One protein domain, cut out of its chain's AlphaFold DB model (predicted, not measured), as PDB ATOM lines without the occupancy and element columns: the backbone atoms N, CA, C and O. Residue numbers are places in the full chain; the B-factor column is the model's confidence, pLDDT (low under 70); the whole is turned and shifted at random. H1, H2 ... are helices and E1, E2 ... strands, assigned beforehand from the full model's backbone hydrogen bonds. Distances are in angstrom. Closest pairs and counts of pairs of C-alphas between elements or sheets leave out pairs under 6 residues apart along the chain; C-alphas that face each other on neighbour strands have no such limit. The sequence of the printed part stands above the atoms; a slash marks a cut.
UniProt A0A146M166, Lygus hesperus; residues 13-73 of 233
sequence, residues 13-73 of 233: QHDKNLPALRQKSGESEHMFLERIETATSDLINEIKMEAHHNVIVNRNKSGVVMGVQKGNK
ATOM      1  N   GLN A  13      -9.411  27.094 -24.665       71.62
ATOM      2  CA  GLN A  13      -8.291  27.907 -24.193       71.62
ATOM      3  C   GLN A  13      -8.336  29.286 -24.851       71.62
ATOM      4  O   GLN A  13      -8.654  29.394 -26.033       71.62
ATOM      5  N   HIS A  14      -8.018  30.319 -24.069       74.88
ATOM      6  CA  HIS A  14      -7.827  31.677 -24.574       74.88
ATOM      7  C   HIS A  14      -6.506  31.793 -25.332       74.88
ATOM      8  O   HIS A  14      -5.546  31.071 -25.043       74.88
ATOM      9  N   ASP A  15      -6.448  32.763 -26.242       77.62
ATOM     10  CA  ASP A  15      -5.217  33.103 -26.939       77.62
ATOM     11  C   ASP A  15      -4.121  33.517 -25.957       77.62
ATOM     12  O   ASP A  15      -4.343  34.237 -24.976       77.62
ATOM     13  N   LYS A  16      -2.902  33.062 -26.239       77.50
ATOM     14  CA  LYS A  16      -1.728  33.448 -25.462       77.50
ATOM     15  C   LYS A  16      -1.346  34.889 -25.769       77.50
ATOM     16  O   LYS A  16      -1.391  35.328 -26.913       77.50
ATOM     17  N   ASN A  17      -0.880  35.601 -24.745       79.94
ATOM     18  CA  ASN A  17      -0.272  36.912 -24.939       79.94
ATOM     19  C   ASN A  17       1.038  36.736 -25.718       79.94
ATOM     20  O   ASN A  17       1.985  36.134 -25.206       79.94
ATOM     21  N   LEU A  18       1.082  37.238 -26.948       80.31
ATOM     22  CA  LEU A  18       2.275  37.196 -27.789       80.31
ATOM     23  C   LEU A  18       3.189  38.387 -27.487       80.31
ATOM     24  O   LEU A  18       2.694  39.474 -27.177       80.31
ATOM     25  N   PRO A  19       4.518  38.215 -27.585       81.06
ATOM     26  CA  PRO A  19       5.427  39.345 -27.519       81.06
ATOM     27  C   PRO A  19       5.163  40.298 -28.686       81.06
ATOM     28  O   PRO A  19       5.006  39.875 -29.831       81.06
ATOM     29  N   ALA A  20       5.127  41.599 -28.397       83.19
ATOM     30  CA  ALA A  20       5.009  42.620 -29.429       83.19
ATOM     31  C   ALA A  20       6.326  42.694 -30.217       83.19
ATOM     32  O   ALA A  20       7.303  43.302 -29.775       83.19
ATOM     33  N   LEU A  21       6.367  42.047 -31.379       85.88
ATOM     34  CA  LEU A  21       7.536  42.043 -32.250       85.88
ATOM     35  C   LEU A  21       7.487  43.265 -33.166       85.88
ATOM     36  O   LEU A  21       6.689  43.337 -34.096       85.88
ATOM     37  N   ARG A  22       8.351  44.237 -32.880       91.25
ATOM     38  CA  ARG A  22       8.639  45.378 -33.754       91.25
ATOM     39  C   ARG A  22      10.124  45.376 -34.108       91.25
ATOM     40  O   ARG A  22      10.949  44.952 -33.282       91.25
ATOM     41  N   GLN A  23      10.438  45.825 -35.320       93.88
ATOM     42  CA  GLN A  23      11.813  46.047 -35.759       93.88
ATOM     43  C   GLN A  23      12.421  47.170 -34.916       93.88
ATOM     44  O   GLN A  23      11.782  48.199 -34.682       93.88
ATOM     45  N   LYS A  24      13.624  46.943 -34.390       92.00
ATOM     46  CA  LYS A  24      14.337  47.932 -33.574       92.00
ATOM     47  C   LYS A  24      15.029  48.958 -34.474       92.00
ATOM     48  O   LYS A  24      15.398  48.656 -35.604       92.00
ATOM     49  N   SER A  25      15.253  50.163 -33.951       94.06
ATOM     50  CA  SER A  25      16.101  51.149 -34.634       94.06
ATOM     51  C   SER A  25      17.509  50.575 -34.830       94.06
ATOM     52  O   SER A  25      18.110  50.104 -33.865       94.06
ATOM     53  N   GLY A  26      18.007  50.570 -36.070       93.31
ATOM     54  CA  GLY A  26      19.326  50.022 -36.421       93.31
ATOM     55  C   GLY A  26      19.375  48.503 -36.634       93.31
ATOM     56  O   GLY A  26      20.444  47.962 -36.899       93.31
ATOM     57  N   GLU A  27      18.246  47.797 -36.532       94.81
ATOM     58  CA  GLU A  27      18.162  46.365 -36.829       94.81
ATOM     59  C   GLU A  27      17.915  46.132 -38.322       94.81
ATOM     60  O   GLU A  27      16.999  46.719 -38.903       94.81
ATOM     61  N   SER A  28      18.694  45.245 -38.944       96.38
ATOM     62  CA  SER A  28      18.434  44.840 -40.326       96.38
ATOM     63  C   SER A  28      17.162  43.995 -40.419       96.38
ATOM     64  O   SER A  28      16.807  43.263 -39.494       96.38
ATOM     65  N   GLU A  29      16.476  44.071 -41.558       95.38
ATOM     66  CA  GLU A  29      15.234  43.322 -41.792       95.38
ATOM     67  C   GLU A  29      15.420  41.814 -41.573       95.38
ATOM     68  O   GLU A  29      14.596  41.173 -40.927       95.38
ATOM     69  N   HIS A  30      16.550  41.263 -42.023       96.31
ATOM     70  CA  HIS A  30      16.885  39.857 -41.813       96.31
ATOM     71  C   HIS A  30      16.920  39.481 -40.325       96.31
ATOM     72  O   HIS A  30      16.303  38.498 -39.923       96.31
ATOM     73  N   MET A  31      17.592  40.282 -39.492       95.00
ATOM     74  CA  MET A  31      17.663  40.036 -38.044       95.00
ATOM     75  C   MET A  31      16.281  40.134 -37.384       95.00
ATOM     76  O   MET A  31      15.967  39.385 -36.455       95.00
ATOM     77  N   PHE A  32      15.427  41.030 -37.884       95.69
ATOM     78  CA  PHE A  32      14.047  41.129 -37.424       95.69
ATOM     79  C   PHE A  32      13.215  39.889 -37.796       95.69
ATOM     80  O   PHE A  32      12.495  39.366 -36.941       95.69
ATOM     81  N   LEU A  33      13.342  39.384 -39.026       95.94
ATOM     82  CA  LEU A  33      12.668  38.159 -39.473       95.94
ATOM     83  C   LEU A  33      13.141  36.933 -38.687       95.94
ATOM     84  O   LEU A  33      12.312  36.161 -38.212       95.94
ATOM     85  N   GLU A  34      14.443  36.800 -38.443       95.19
ATOM     86  CA  GLU A  34      15.007  35.714 -37.635       95.19
ATOM     87  C   GLU A  34      14.458  35.722 -36.196       95.19
ATOM     88  O   GLU A  34      14.116  34.678 -35.630       95.19
ATOM     89  N   ARG A  35      14.268  36.908 -35.603       93.31
ATOM     90  CA  ARG A  35      13.579  37.039 -34.309       93.31
ATOM     91  C   ARG A  35      12.119  36.607 -34.368       93.31
ATOM     92  O   ARG A  35      11.635  36.028 -33.395       93.31
ATOM     93  N   ILE A  36      11.409  36.897 -35.459       92.56
ATOM     94  CA  ILE A  36      10.029  36.430 -35.655       92.56
ATOM     95  C   ILE A  36      10.002  34.905 -35.741       92.56
ATOM     96  O   ILE A  36       9.204  34.264 -35.053       92.56
ATOM     97  N   GLU A  37      10.887  34.308 -36.530       93.69
ATOM     98  CA  GLU A  37      10.992  32.853 -36.654       93.69
ATOM     99  C   GLU A  37      11.317  32.191 -35.313       93.69
ATOM    100  O   GLU A  37      10.671  31.222 -34.914       93.69
ATOM    101  N   THR A  38      12.251  32.768 -34.561       92.44
ATOM    102  CA  THR A  38      12.615  32.276 -33.230       92.44
ATOM    103  C   THR A  38      11.425  32.355 -32.273       92.44
ATOM    104  O   THR A  38      11.024  31.347 -31.692       92.44
ATOM    105  N   ALA A  39      10.776  33.519 -32.173       90.06
ATOM    106  CA  ALA A  39       9.634  33.717 -31.281       90.06
ATOM    107  C   ALA A  39       8.430  32.825 -31.639       90.06
ATOM    108  O   ALA A  39       7.724  32.339 -30.751       90.06
ATOM    109  N   THR A  40       8.189  32.585 -32.931       90.06
ATOM    110  CA  THR A  40       7.126  31.677 -33.392       90.06
ATOM    111  C   THR A  40       7.463  30.215 -33.100       90.06
ATOM    112  O   THR A  40       6.599  29.474 -32.625       90.06
ATOM    113  N   SER A  41       8.714  29.799 -33.308       92.19
ATOM    114  CA  SER A  41       9.195  28.460 -32.954       92.19
ATOM    115  C   SER A  41       9.070  28.193 -31.452       92.19
ATOM    116  O   SER A  41       8.523  27.160 -31.052       92.19
ATOM    117  N   ASP A  42       9.478  29.150 -30.619       90.00
ATOM    118  CA  ASP A  42       9.378  29.065 -29.160       90.00
ATOM    119  C   ASP A  42       7.929  28.898 -28.705       90.00
ATOM    120  O   ASP A  42       7.627  28.019 -27.896       90.00
ATOM    121  N   LEU A  43       7.005  29.668 -29.284       87.88
ATOM    122  CA  LEU A  43       5.577  29.549 -28.999       87.88
ATOM    123  C   LEU A  43       5.031  28.162 -29.368       87.88
ATOM    124  O   LEU A  43       4.298  27.549 -28.589       87.88
ATOM    125  N   ILE A  44       5.383  27.650 -30.549       89.56
ATOM    126  CA  ILE A  44       4.951  26.323 -31.003       89.56
ATOM    127  C   ILE A  44       5.486  25.239 -30.064       89.56
ATOM    128  O   ILE A  44       4.762  24.303 -29.707       89.56
ATOM    129  N   ASN A  45       6.755  25.338 -29.679       90.69
ATOM    130  CA  ASN A  45       7.390  24.371 -28.794       90.69
ATOM    131  C   ASN A  45       6.781  24.424 -27.395       90.69
ATOM    132  O   ASN A  45       6.491  23.379 -26.819       90.69
ATOM    133  N   GLU A  46       6.473  25.615 -26.895       88.81
ATOM    134  CA  GLU A  46       5.754  25.794 -25.642       88.81
ATOM    135  C   GLU A  46       4.376  25.130 -25.669       88.81
ATOM    136  O   GLU A  46       4.060  24.361 -24.767       88.81
ATOM    137  N   ILE A  47       3.571  25.346 -26.715       86.06
ATOM    138  CA  ILE A  47       2.245  24.715 -26.840       86.06
ATOM    139  C   ILE A  47       2.362  23.182 -26.820       86.06
ATOM    140  O   ILE A  47       1.582  22.497 -26.153       86.06
ATOM    141  N   LYS A  48       3.363  22.619 -27.510       87.06
ATOM    142  CA  LYS A  48       3.627  21.170 -27.470       87.06
ATOM    143  C   LYS A  48       3.996  20.702 -26.064       87.06
ATOM    144  O   LYS A  48       3.499  19.669 -25.617       87.06
ATOM    145  N   MET A  49       4.858  21.451 -25.380       86.88
ATOM    146  CA  MET A  49       5.315  21.143 -24.027       86.88
ATOM    147  C   MET A  49       4.162  21.179 -23.021       86.88
ATOM    148  O   MET A  49       4.004  20.248 -22.233       86.88
ATOM    149  N   GLU A  50       3.313  22.200 -23.088       85.94
ATOM    150  CA  GLU A  50       2.113  22.325 -22.261       85.94
ATOM    151  C   GLU A  50       1.161  21.145 -22.441       85.94
ATOM    152  O   GLU A  50       0.718  20.548 -21.457       85.94
ATOM    153  N   ALA A  51       0.893  20.760 -23.691       82.25
ATOM    154  CA  ALA A  51       0.026  19.631 -24.007       82.25
ATOM    155  C   ALA A  51       0.613  18.295 -23.527       82.25
ATOM    156  O   ALA A  51      -0.106  17.450 -22.986       82.25
ATOM    157  N   HIS A  52       1.921  18.093 -23.708       81.12
ATOM    158  CA  HIS A  52       2.591  16.846 -23.354       81.12
ATOM    159  C   HIS A  52       2.717  16.663 -21.837       81.12
ATOM    160  O   HIS A  52       2.452  15.581 -21.310       81.12
ATOM    161  N   HIS A  53       3.090  17.728 -21.129       82.19
ATOM    162  CA  HIS A  53       3.350  17.688 -19.691       82.19
ATOM    163  C   HIS A  53       2.145  18.114 -18.840       82.19
ATOM    164  O   HIS A  53       2.202  18.007 -17.614       82.19
ATOM    165  N   ASN A  54       1.040  18.532 -19.466       83.00
ATOM    166  CA  ASN A  54      -0.129  19.117 -18.805       83.00
ATOM    167  C   ASN A  54       0.278  20.254 -17.856       83.00
ATOM    168  O   ASN A  54       0.066  20.224 -16.638       83.00
ATOM    169  N   VAL A  55       0.912  21.248 -18.452       87.94
ATOM    170  CA  VAL A  55       1.459  22.437 -17.807       87.94
ATOM    171  C   VAL A  55       0.911  23.657 -18.547       87.94
ATOM    172  O   VAL A  55       0.539  23.540 -19.707       87.94
ATOM    173  N   ILE A  56       0.804  24.800 -17.878       87.19
ATOM    174  CA  ILE A  56       0.394  26.079 -18.460       87.19
ATOM    175  C   ILE A  56       1.521  27.075 -18.201       87.19
ATOM    176  O   ILE A  56       1.919  27.280 -17.051       87.19
ATOM    177  N   VAL A  57       2.050  27.671 -19.262       88.88
ATOM    178  CA  VAL A  57       3.076  28.706 -19.208       88.88
ATOM    179  C   VAL A  57       2.383  30.062 -19.207       88.88
ATOM    180  O   VAL A  57       1.694  30.453 -20.147       88.88
ATOM    181  N   ASN A  58       2.556  30.793 -18.111       87.31
ATOM    182  CA  ASN A  58       1.927  32.090 -17.926       87.31
ATOM    183  C   ASN A  58       2.827  33.191 -18.480       87.31
ATOM    184  O   ASN A  58       3.975  33.334 -18.056       87.31
ATOM    185  N   ARG A  59       2.278  34.007 -19.383       86.06
ATOM    186  CA  ARG A  59       2.929  35.208 -19.918       86.06
ATOM    187  C   ARG A  59       2.281  36.482 -19.393       86.06
ATOM    188  O   ARG A  59       1.058  36.558 -19.255       86.06
ATOM    189  N   ASN A  60       3.097  37.508 -19.176       85.75
ATOM    190  CA  ASN A  60       2.597  38.861 -18.947       85.75
ATOM    191  C   ASN A  60       2.026  39.470 -20.246       85.75
ATOM    192  O   ASN A  60       2.073  38.862 -21.317       85.75
ATOM    193  N   LYS A  61       1.486  40.693 -20.162       82.06
ATOM    194  CA  LYS A  61       0.937  41.420 -21.325       82.06
ATOM    195  C   LYS A  61       1.980  41.692 -22.418       82.06
ATOM    196  O   LYS A  61       1.618  41.831 -23.577       82.06
ATOM    197  N   SER A  62       3.258  41.754 -22.049       80.75
ATOM    198  CA  SER A  62       4.382  41.998 -22.959       80.75
ATOM    199  C   SER A  62       4.906  40.724 -23.633       80.75
ATOM    200  O   SER A  62       5.857  40.801 -24.405       80.75
ATOM    201  N   GLY A  63       4.329  39.554 -23.334       79.62
ATOM    202  CA  GLY A  63       4.744  38.264 -23.888       79.62
ATOM    203  C   GLY A  63       5.923  37.595 -23.168       79.62
ATOM    204  O   GLY A  63       6.406  36.558 -23.623       79.62
ATOM    205  N   VAL A  64       6.375  38.147 -22.039       84.12
ATOM    206  CA  VAL A  64       7.450  37.578 -21.212       84.12
ATOM    207  C   VAL A  64       6.880  36.501 -20.293       84.12
ATOM    208  O   VAL A  64       5.840  36.697 -19.657       84.12
ATOM    209  N   VAL A  65       7.570  35.363 -20.214       88.25
ATOM    210  CA  VAL A  65       7.196  34.236 -19.352       88.25
ATOM    211  C   VAL A  65       7.384  34.626 -17.885       88.25
ATOM    212  O   VAL A  65       8.482  34.968 -17.463       88.25
ATOM    213  N   MET A  66       6.304  34.572 -17.106       89.19
ATOM    214  CA  MET A  66       6.315  34.860 -15.668       89.19
ATOM    215  C   MET A  66       6.485  33.606 -14.815       89.19
ATOM    216  O   MET A  66       6.952  33.681 -13.685       89.19
ATOM    217  N   GLY A  67       6.057  32.454 -15.322       88.94
ATOM    218  CA  GLY A  67       6.113  31.222 -14.560       88.94
ATOM    219  C   GLY A  67       5.298  30.108 -15.183       88.94
ATOM    220  O   GLY A  67       4.690  30.251 -16.244       88.94
ATOM    221  N   VAL A  68       5.303  28.981 -14.484       90.69
ATOM    222  CA  VAL A  68       4.775  27.716 -14.971       90.69
ATOM    223  C   VAL A  68       3.817  27.151 -13.928       90.69
ATOM    224  O   VAL A  68       4.159  27.057 -12.751       90.69
ATOM    225  N   GLN A  69       2.609  26.786 -14.346       89.00
ATOM    226  CA  GLN A  69       1.567  26.239 -13.478       89.00
ATOM    227  C   GLN A  69       1.095  24.875 -13.971       89.00
ATOM    228  O   GLN A  69       1.200  24.530 -15.145       89.00
ATOM    229  N   LYS A  70       0.553  24.067 -13.061       86.19
ATOM    230  CA  LYS A  70       0.012  22.755 -13.417       86.19
ATOM    231  C   LYS A  70      -1.312  22.918 -14.160       86.19
ATOM    232  O   LYS A  70      -2.223  23.574 -13.666       86.19
ATOM    233  N   GLY A  71      -1.433  22.274 -15.316       79.50
ATOM    234  CA  GLY A  71      -2.651  22.301 -16.115       79.50
ATOM    235  C   GLY A  71      -3.804  21.532 -15.470       79.50
ATOM    236  O   GLY A  71      -3.615  20.545 -14.743       79.50
ATOM    237  N   ASN A  72      -5.031  21.954 -15.778       78.88
ATOM    238  CA  ASN A  72      -6.236  21.263 -15.338       78.88
ATOM    239  C   ASN A  72      -6.324  19.875 -15.978       78.88
ATOM    240  O   ASN A  72      -6.488  19.744 -17.188       78.88
ATOM    241  N   LYS A  73      -6.334  18.823 -15.146       68.12
ATOM    242  CA  LYS A  73      -6.367  17.425 -15.612       68.12
ATOM    243  C   LYS A  73      -7.514  17.137 -16.584       68.12
ATOM    244  O   LYS A  73      -7.414  16.185 -17.354       68.12
TER     245      LYS A  73
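What this domain is: This is residues 13 to 73 of the 233 residues of a protein of Lygus hesperus (UniProt A0A146M166). One long helix, H1, makes most of the length of a rod; after its last residue, His 53, the backbone folds back into a small hairpin, E1 and E2, beside H1 residues 46 to 53. Residues 13 to 28, with no named element, run lengthwise to the other end, where residues 25 to 30 stick out. The 61 printed residues hold H1, E1, E2 in that order, the sheet antiparallel, the class mixed. The whole is loose, radius of gyration of the C-alphas 13.6 A, spanning 46 by 20 by 17 A.

Where its parts are: H1, residues 29 to 53, begins at C-alpha 29 (15.234, 43.322, -41.792) and measures 35.9 A. E1 is residues 55 to 59, 13.0 A. E2, residues 65 to 70, 14.8 A, ends at C-alpha 70 (0.012, 22.755, -13.417).

How they stand to each other: The closest C-alphas of H1 and E1, Glu 50 and Ile 56, are 5.6 A apart. H1 and E2 are apart. In the hairpin, N 56 and O 69 are 2.8 A apart, within hydrogen-bond range. In H1 every O i to N i+4 pair is within range.

The domain as a whole: C-alphas 26 and 73, the farthest apart, are 46.4 A apart. The printed part has no cut; both links are tight. Only residue 73 has pLDDT under 70.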